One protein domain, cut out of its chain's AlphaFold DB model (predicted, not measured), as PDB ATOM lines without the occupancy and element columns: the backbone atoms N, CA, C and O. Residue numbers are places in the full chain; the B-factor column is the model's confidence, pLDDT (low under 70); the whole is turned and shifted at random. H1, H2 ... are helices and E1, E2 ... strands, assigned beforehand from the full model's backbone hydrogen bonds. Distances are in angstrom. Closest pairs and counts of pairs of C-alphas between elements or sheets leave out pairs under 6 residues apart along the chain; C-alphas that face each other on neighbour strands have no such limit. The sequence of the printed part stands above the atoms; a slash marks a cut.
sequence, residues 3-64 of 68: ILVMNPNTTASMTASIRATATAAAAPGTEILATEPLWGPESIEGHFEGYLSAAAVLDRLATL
ATOM      1  N   ILE A   3     -33.863 -31.766  18.043       98.06
ATOM      2  CA  ILE A   3     -35.227 -32.294  18.117       98.06
ATOM      3  C   ILE A   3     -35.131 -33.807  18.233       98.06
ATOM      4  O   ILE A   3     -34.573 -34.473  17.357       98.06
ATOM      5  N   LEU A   4     -35.710 -34.344  19.304       98.19
ATOM      6  CA  LEU A   4     -35.941 -35.771  19.459       98.19
ATOM      7  C   LEU A   4     -37.188 -36.178  18.667       98.19
ATOM      8  O   LEU A   4     -38.291 -35.714  18.947       98.19
ATOM      9  N   VAL A   5     -37.015 -37.065  17.693       98.38
ATOM     10  CA  VAL A   5     -38.100 -37.673  16.918       98.38
ATOM     11  C   VAL A   5     -38.198 -39.139  17.320       98.38
ATOM     12  O   VAL A   5     -37.399 -39.967  16.884       98.38
ATOM     13  N   MET A   6     -39.154 -39.458  18.190       97.81
ATOM     14  CA  MET A   6     -39.306 -40.812  18.714       97.81
ATOM     15  C   MET A   6     -40.279 -41.628  17.865       97.81
ATOM     16  O   MET A   6     -41.451 -41.275  17.745       97.81
ATOM     17  N   ASN A   7     -39.791 -42.726  17.292       98.56
ATOM     18  CA  ASN A   7     -40.647 -43.759  16.724       98.56
ATOM     19  C   ASN A   7     -41.384 -44.458  17.879       98.56
ATOM     20  O   ASN A   7     -40.716 -44.935  18.789       98.56
ATOM     21  N   PRO A   8     -42.724 -44.530  17.890       98.38
ATOM     22  CA  PRO A   8     -43.459 -45.136  18.997       98.38
ATOM     23  C   PRO A   8     -43.400 -46.677  19.019       98.38
ATOM     24  O   PRO A   8     -43.788 -47.277  20.021       98.38
ATOM     25  N   ASN A   9     -42.930 -47.322  17.946       98.69
ATOM     26  CA  ASN A   9     -42.699 -48.769  17.884       98.69
ATOM     27  C   ASN A   9     -41.201 -49.110  17.949       98.69
ATOM     28  O   ASN A   9     -40.352 -48.227  17.855       98.69
ATOM     29  N   THR A  10     -40.875 -50.397  18.078       98.75
ATOM     30  CA  THR A  10     -39.493 -50.886  18.259       98.75
ATOM     31  C   THR A  10     -38.749 -51.194  16.954       98.75
ATOM     32  O   THR A  10     -37.660 -51.767  16.974       98.75
ATOM     33  N   THR A  11     -39.324 -50.875  15.793       98.75
ATOM     34  CA  THR A  11     -38.765 -51.279  14.499       98.75
ATOM     35  C   THR A  11     -37.678 -50.306  14.038       98.75
ATOM     36  O   THR A  11     -37.960 -49.220  13.530       98.75
ATOM     37  N   ALA A  12     -36.411 -50.716  14.141       98.44
ATOM     38  CA  ALA A  12     -35.255 -49.876  13.804       98.44
ATOM     39  C   ALA A  12     -35.257 -49.356  12.351       98.44
ATOM     40  O   ALA A  12     -34.866 -48.215  12.090       98.44
ATOM     41  N   SER A  13     -35.722 -50.160  11.386       98.56
ATOM     42  CA  SER A  13     -35.837 -49.722   9.986       98.56
ATOM     43  C   SER A  13     -36.859 -48.593   9.824       98.56
ATOM     44  O   SER A  13     -36.609 -47.651   9.073       98.56
ATOM     45  N   MET A  14     -37.955 -48.626  10.587       98.56
ATOM     46  CA  MET A  14     -38.937 -47.545  10.637       98.56
ATOM     47  C   MET A  14     -38.327 -46.278  11.246       98.56
ATOM     48  O   MET A  14     -38.476 -45.199  10.672       98.56
ATOM     49  N   THR A  15     -37.555 -46.388  12.334       98.75
ATOM     50  CA  THR A  15     -36.828 -45.234  12.895       98.75
ATOM     51  C   THR A  15     -35.854 -44.633  11.884       98.75
ATOM     52  O   THR A  15     -35.757 -43.409  11.773       98.75
ATOM     53  N   ALA A  16     -35.144 -45.464  11.117       98.75
ATOM     54  CA  ALA A  16     -34.234 -44.992  10.077       98.75
ATOM     55  C   ALA A  16     -34.976 -44.217   8.974       98.75
ATOM     56  O   ALA A  16     -34.530 -43.136   8.581       98.75
ATOM     57  N   SER A  17     -36.132 -44.714   8.524       98.75
ATOM     58  CA  SER A  17     -36.994 -44.003   7.571       98.75
ATOM     59  C   SER A  17     -37.499 -42.673   8.135       98.75
ATOM     60  O   SER A  17     -37.360 -41.641   7.477       98.75
ATOM     61  N   ILE A  18     -37.995 -42.661   9.377       98.75
ATOM     62  CA  ILE A  18     -38.437 -41.444  10.074       98.75
ATOM     63  C   ILE A  18     -37.295 -40.426  10.174       98.75
ATOM     64  O   ILE A  18     -37.485 -39.248   9.865       98.75
ATOM     65  N   ARG A  19     -36.088 -40.870  10.554       98.69
ATOM     66  CA  ARG A  19     -34.891 -40.021  10.641       98.69
ATOM     67  C   ARG A  19     -34.593 -39.347   9.310       98.69
ATOM     68  O   ARG A  19     -34.336 -38.144   9.291       98.69
ATOM     69  N   ALA A  20     -34.601 -40.111   8.220       98.75
ATOM     70  CA  ALA A  20     -34.300 -39.596   6.890       98.75
ATOM     71  C   ALA A  20     -35.302 -38.507   6.483       98.75
ATOM     72  O   ALA A  20     -34.893 -37.418   6.079       98.75
ATOM     73  N   THR A  21     -36.601 -38.756   6.676       98.75
ATOM     74  CA  THR A  21     -37.659 -37.783   6.373       98.75
ATOM     75  C   THR A  21     -37.558 -36.531   7.243       98.75
ATOM     76  O   THR A  21     -37.594 -35.420   6.718       98.75
ATOM     77  N   ALA A  22     -37.380 -36.687   8.557       98.62
ATOM     78  CA  ALA A  22     -37.253 -35.559   9.475       98.62
ATOM     79  C   ALA A  22     -36.012 -34.707   9.169       98.62
ATOM     80  O   ALA A  22     -36.090 -33.482   9.167       98.62
ATOM     81  N   THR A  23     -34.881 -35.344   8.848       98.50
ATOM     82  CA  THR A  23     -33.637 -34.648   8.486       98.50
ATOM     83  C   THR A  23     -33.793 -33.875   7.179       98.50
ATOM     84  O   THR A  23     -33.349 -32.734   7.093       98.50
ATOM     85  N   ALA A  24     -34.459 -34.456   6.176       98.56
ATOM     86  CA  ALA A  24     -34.699 -33.793   4.895       98.56
ATOM     87  C   ALA A  24     -35.592 -32.545   5.018       98.56
ATOM     88  O   ALA A  24     -35.454 -31.615   4.227       98.56
ATOM     89  N   ALA A  25     -36.494 -32.513   6.003       98.44
ATOM     90  CA  ALA A  25     -37.383 -31.382   6.267       98.44
ATOM     91  C   ALA A  25     -36.799 -30.341   7.245       98.44
ATOM     92  O   ALA A  25     -37.383 -29.271   7.428       98.44
ATOM     93  N   ALA A  26     -35.680 -30.646   7.905       98.44
ATOM     94  CA  ALA A  26     -35.120 -29.815   8.961       98.44
ATOM     95  C   ALA A  26     -34.502 -28.514   8.409       98.44
ATOM     96  O   ALA A  26     -33.753 -28.520   7.432       98.44
ATOM     97  N   ALA A  27     -34.776 -27.383   9.068       98.50
ATOM     98  CA  ALA A  27     -34.148 -26.105   8.735       98.50
ATOM     99  C   ALA A  27     -32.638 -26.117   9.071       98.50
ATOM    100  O   ALA A  27     -32.233 -26.809  10.014       98.50
ATOM    101  N   PRO A  28     -31.799 -25.315   8.382       97.94
ATOM    102  CA  PRO A  28     -30.373 -25.214   8.689       97.94
ATOM    103  C   PRO A  28     -30.105 -24.962  10.180       97.94
ATOM    104  O   PRO A  28     -30.730 -24.103  10.799       97.94
ATOM    105  N   GLY A  29     -29.175 -25.723  10.765       97.44
ATOM    106  CA  GLY A  29     -28.849 -25.648  12.197       97.44
ATOM    107  C   GLY A  29     -29.800 -26.419  13.131       97.44
ATOM    108  O   GLY A  29     -29.672 -26.307  14.356       97.44
ATOM    109  N   THR A  30     -30.737 -27.198  12.579       98.31
ATOM    110  CA  THR A  30     -31.564 -28.153  13.332       98.31
ATOM    111  C   THR A  30     -30.950 -29.548  13.272       98.31
ATOM    112  O   THR A  30     -30.769 -30.102  12.191       98.31
ATOM    113  N   GLU A  31     -30.646 -30.127  14.430       98.19
ATOM    114  CA  GLU A  31     -30.196 -31.515  14.541       98.19
ATOM    115  C   GLU A  31     -31.385 -32.436  14.840       98.19
ATOM    116  O   GLU A  31     -32.169 -32.169  15.752       98.19
ATOM    117  N   ILE A  32     -31.497 -33.541  14.102       98.31
ATOM    118  CA  ILE A  32     -32.503 -34.578  14.345       98.31
ATOM    119  C   ILE A  32     -31.867 -35.747  15.094       98.31
ATOM    120  O   ILE A  32     -30.987 -36.432  14.571       98.31
ATOM    121  N   LEU A  33     -32.366 -36.017  16.297       98.12
ATOM    122  CA  LEU A  33     -32.090 -37.240  17.039       98.12
ATOM    123  C   LEU A  33     -33.300 -38.164  16.907       98.12
ATOM    124  O   LEU A  33     -34.342 -37.893  17.488       98.12
ATOM    125  N   ALA A  34     -33.180 -39.251  16.149       98.25
ATOM    126  CA  ALA A  34     -34.256 -40.233  16.018       98.25
ATOM    127  C   ALA A  34     -33.916 -41.536  16.748       98.25
ATOM    128  O   ALA A  34     -32.823 -42.075  16.550       98.25
ATOM    129  N   THR A  35     -34.849 -42.038  17.555       98.31
ATOM    130  CA  THR A  35     -34.725 -43.287  18.326       98.31
ATOM    131  C   THR A  35     -36.087 -43.963  18.458       98.31
ATOM    132  O   THR A  35     -37.127 -43.322  18.329       98.31
ATOM    133  N   GLU A  36     -36.061 -45.242  18.784       98.62
ATOM    134  CA  GLU A  36     -37.186 -46.055  19.232       98.62
ATOM    135  C   GLU A  36     -37.052 -46.409  20.726       98.62
ATOM    136  O   GLU A  36     -35.948 -46.321  21.289       98.62
ATOM    137  N   PRO A  37     -38.155 -46.813  21.378       98.44
ATOM    138  CA  PRO A  37     -38.138 -47.547  22.632       98.44
ATOM    139  C   PRO A  37     -37.388 -48.879  22.546       98.44
ATOM    140  O   PRO A  37     -37.313 -49.505  21.492       98.44
ATOM    141  N   LEU A  38     -36.868 -49.338  23.689       98.12
ATOM    142  CA  LEU A  38     -36.157 -50.622  23.803       98.12
ATOM    143  C   LEU A  38     -37.098 -51.823  23.997       98.12
ATOM    144  O   LEU A  38     -36.657 -52.970  23.971       98.12
ATOM    145  N   TRP A  39     -38.382 -51.559  24.225       98.62
ATOM    146  CA  TRP A  39     -39.434 -52.551  24.411       98.62
ATOM    147  C   TRP A  39     -40.758 -52.002  23.880       98.62
ATOM    148  O   TRP A  39     -40.866 -50.821  23.559       98.62
ATOM    149  N   GLY A  40     -41.766 -52.862  23.788       98.38
ATOM    150  CA  GLY A  40     -43.056 -52.525  23.200       98.38
ATOM    151  C   GLY A  40     -43.272 -53.260  21.879       98.38
ATOM    152  O   GLY A  40     -42.565 -54.225  21.587       98.38
ATOM    153  N   PRO A  41     -44.294 -52.863  21.115       98.50
ATOM    154  CA  PRO A  41     -44.690 -53.582  19.919       98.50
ATOM    155  C   PRO A  41     -43.855 -53.162  18.697       98.50
ATOM    156  O   PRO A  41     -43.415 -52.014  18.590       98.50
ATOM    157  N   GLU A  42     -43.683 -54.079  17.741       98.31
ATOM    158  CA  GLU A  42     -43.010 -53.798  16.460       98.31
ATOM    159  C   GLU A  42     -43.861 -52.921  15.523       98.31
ATOM    160  O   GLU A  42     -43.323 -52.136  14.739       98.31
ATOM    161  N   SER A  43     -45.188 -53.009  15.656       98.38
ATOM    162  CA  SER A  43     -46.204 -52.232  14.940       98.38
ATOM    163  C   SER A  43     -47.341 -51.877  15.900       98.38
ATOM    164  O   SER A  43     -47.594 -52.602  16.856       98.38
ATOM    165  N   ILE A  44     -48.017 -50.751  15.681       98.56
ATOM    166  CA  ILE A  44     -49.108 -50.281  16.550       98.56
ATOM    167  C   ILE A  44     -50.393 -50.292  15.735       98.56
ATOM    168  O   ILE A  44     -50.583 -49.427  14.880       98.56
ATOM    169  N   GLU A  45     -51.264 -51.266  15.996       98.44
ATOM    170  CA  GLU A  45     -52.411 -51.575  15.128       98.44
ATOM    171  C   GLU A  45     -53.747 -51.598  15.886       98.44
ATOM    172  O   GLU A  45     -54.817 -51.744  15.294       98.44
ATOM    173  N   GLY A  46     -53.710 -51.359  17.196       98.38
ATOM    174  CA  GLY A  46     -54.881 -51.244  18.040       98.38
ATOM    175  C   GLY A  46     -54.590 -50.627  19.406       98.38
ATOM    176  O   GLY A  46     -53.496 -50.146  19.712       98.38
ATOM    177  N   HIS A  47     -55.614 -50.631  20.259       98.56
ATOM    178  CA  HIS A  47     -55.549 -50.005  21.582       98.56
ATOM    179  C   HIS A  47     -54.502 -50.647  22.494       98.56
ATOM    180  O   HIS A  47     -53.810 -49.936  23.217       98.56
ATOM    181  N   PHE A  48     -54.376 -51.975  22.454       98.31
ATOM    182  CA  PHE A  48     -53.416 -52.696  23.287       98.31
ATOM    183  C   PHE A  48     -51.973 -52.278  22.974       98.31
ATOM    184  O   PHE A  48     -51.262 -51.841  23.879       98.31
ATOM    185  N   GLU A  49     -51.566 -52.320  21.699       98.69
ATOM    186  CA  GLU A  49     -50.235 -51.853  21.299       98.69
ATOM    187  C   GLU A  49     -50.057 -50.359  21.568       98.69
ATOM    188  O   GLU A  49     -48.984 -49.944  21.998       98.69
ATOM    189  N   GLY A  50     -51.106 -49.551  21.376       98.69
ATOM    190  CA  GLY A  50     -51.068 -48.117  21.651       98.69
ATOM    191  C   GLY A  50     -50.732 -47.796  23.111       98.69
ATOM    192  O   GLY A  50     -49.897 -46.930  23.373       98.69
ATOM    193  N   TYR A  51     -51.321 -48.518  24.070       98.81
ATOM    194  CA  TYR A  51     -51.003 -48.332  25.490       98.81
ATOM    195  C   TYR A  51     -49.585 -48.794  25.843       98.81
ATOM    196  O   TYR A  51     -48.893 -48.099  26.590       98.81
ATOM    197  N   LEU A  52     -49.132 -49.925  25.291       98.69
ATOM    198  CA  LEU A  52     -47.755 -50.392  25.488       98.69
ATOM    199  C   LEU A  52     -46.740 -49.407  24.905       98.69
ATOM    200  O   LEU A  52     -45.767 -49.058  25.566       98.69
ATOM    201  N   SER A  53     -46.998 -48.922  23.694       98.81
ATOM    202  CA  SER A  53     -46.173 -47.930  23.014       98.81
ATOM    203  C   SER A  53     -46.059 -46.633  23.814       98.81
ATOM    204  O   SER A  53     -44.955 -46.127  24.001       98.81
ATOM    205  N   ALA A  54     -47.170 -46.121  24.355       98.69
ATOM    206  CA  ALA A  54     -47.155 -44.909  25.170       98.69
ATOM    207  C   ALA A  54     -46.248 -45.059  26.403       98.69
ATOM    208  O   ALA A  54     -45.437 -44.176  26.687       98.69
ATOM    209  N   ALA A  55     -46.347 -46.187  27.111       98.75
ATOM    210  CA  ALA A  55     -45.486 -46.469  28.254       98.75
ATOM    211  C   ALA A  55     -44.010 -46.617  27.841       98.75
ATOM    212  O   ALA A  55     -43.133 -46.056  28.497       98.75
ATOM    213  N   ALA A  56     -43.739 -47.301  26.729       98.69
ATOM    214  CA  ALA A  56     -42.387 -47.513  26.226       98.69
ATOM    215  C   ALA A  56     -41.708 -46.220  25.742       98.69
ATOM    216  O   ALA A  56     -40.517 -46.016  25.975       98.69
ATOM    217  N   VAL A  57     -42.460 -45.309  25.120       98.62
ATOM    218  CA  VAL A  57     -41.986 -43.969  24.737       98.62
ATOM    219  C   VAL A  57     -41.601 -43.148  25.965       98.62
ATOM    220  O   VAL A  57     -40.535 -42.533  25.980       98.62
ATOM    221  N   LEU A  58     -42.436 -43.150  27.008       98.56
ATOM    222  CA  LEU A  58     -42.142 -42.434  28.252       98.56
ATOM    223  C   LEU A  58     -40.914 -43.009  28.965       98.56
ATOM    224  O   LEU A  58     -40.060 -42.246  29.413       98.56
ATOM    225  N   ASP A  59     -40.799 -44.335  29.027       98.56
ATOM    226  CA  ASP A  59     -39.625 -45.017  29.576       98.56
ATOM    227  C   ASP A  59     -38.355 -44.662  28.792       98.56
ATOM    228  O   ASP A  59     -37.338 -44.275  29.371       98.56
ATOM    229  N   ARG A  60     -38.423 -44.689  27.455       97.88
ATOM    230  CA  ARG A  60     -37.284 -44.312  26.620       97.88
ATOM    231  C   ARG A  60     -36.887 -42.857  26.814       97.88
ATOM    232  O   ARG A  60     -35.697 -42.576  26.882       97.88
ATOM    233  N   LEU A  61     -37.854 -41.949  26.911       97.44
ATOM    234  CA  LEU A  61     -37.610 -40.534  27.182       97.44
ATOM    235  C   LEU A  61     -36.928 -40.328  28.542       97.44
ATOM    236  O   LEU A  61     -36.010 -39.521  28.640       97.44
ATOM    237  N   ALA A  62     -37.351 -41.068  29.569       97.44
ATOM    238  CA  ALA A  62     -36.790 -40.982  30.916       97.44
ATOM    239  C   ALA A  62     -35.374 -41.575  31.029       97.44
ATOM    240  O   ALA A  62     -34.605 -41.156  31.890       97.44
ATOM    241  N   THR A  63     -35.038 -42.542  30.173       97.00
ATOM    242  CA  THR A  63     -33.759 -43.279  30.185       97.00
ATOM    243  C   THR A  63     -32.792 -42.850  29.078       97.00
ATOM    244  O   THR A  63     -31.735 -43.454  28.894       97.00
ATOM    245  N   LEU A  64     -33.144 -41.839  28.280       95.62
ATOM    246  CA  LEU A  64     -32.278 -41.329  27.224       95.62
ATOM    247  C   LEU A  64     -31.227 -40.385  27.821       95.62
ATOM    248  O   LEU A  64     -31.518 -39.236  28.128       95.62
TER     249      LEU A  64
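This is residues 3 to 64 of the 68 residues of an uncharacterized protein of Streptomyces angustmyceticus (UniProt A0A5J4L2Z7). Two short parallel strands, E1 and E2, lie side by side as a small two-stranded sheet, and H1 runs back beside them over one face, making a strand-helix-strand unit. The longest helix, H2, is set off near the strands' last residues, reached by a long link, and only a small part of it comes near E1. The printed part has 62 residues, with two named strands and two named helices in the order E1, H1, E2, H2; the class is mixed, helices and strands. The whole is compact by its radius of gyration of the C-alphas, 12.1 A, yet elongated in outline, spanning 38 by 23 by 16 A.

Start at E1, residues 3 to 6, and look across to E2, residues 31 to 35: they are parallel neighbours at 19 degrees, and C-alphas 5 and 34, which face each other, are 4.7 A apart. Look there for N 5 and O 33 at 2.8 A and N 33 and O 3 at 2.9 A, both within hydrogen-bond range. Between them in the chain comes H1, residues 12 to 25; E1, H1 and E2 form a strand-helix-strand unit, two parallel neighbour strands with a helix between, and its crossover is right-handed. H1 comes closest to E2 at the C-alphas of Arg 19 and Ala 34, 5.4 A apart, and to E1 at those of Val 5 and Arg 19, 7.4 A apart. Further on, H2, residues 47 to 62, has one pair of C-alphas within 8 A of E1, those of Met 6 and Val 57 at 7.3 A. H1 and H2 are apart. In H1 and H2 every O i to N i+4 pair is within hydrogen-bond range.

Find C-alpha 3 at (-35.227, -32.294, 18.117); from there E1 runs 9.5 A to Met 6. H1 covers 20.1 A from Ala 12 to Ala 25, and E2 13.2 A from Glu 31 to Thr 35. H2 begins at C-alpha 47, (-55.549, -50.005, 21.582), and runs 22.8 A to C-alpha 62 at (-36.790, -40.982, 30.916).

The C-alphas farthest apart are those of Pro 28 and Phe 48, 38.7 A. The links E1 to H1 and H1 to E2 are tight, and the link from E2 to H2, 11 residues, is long. The printed part has no cut, and no printed residue is under 70 in pLDDT; the mean of the printed part is 98.4.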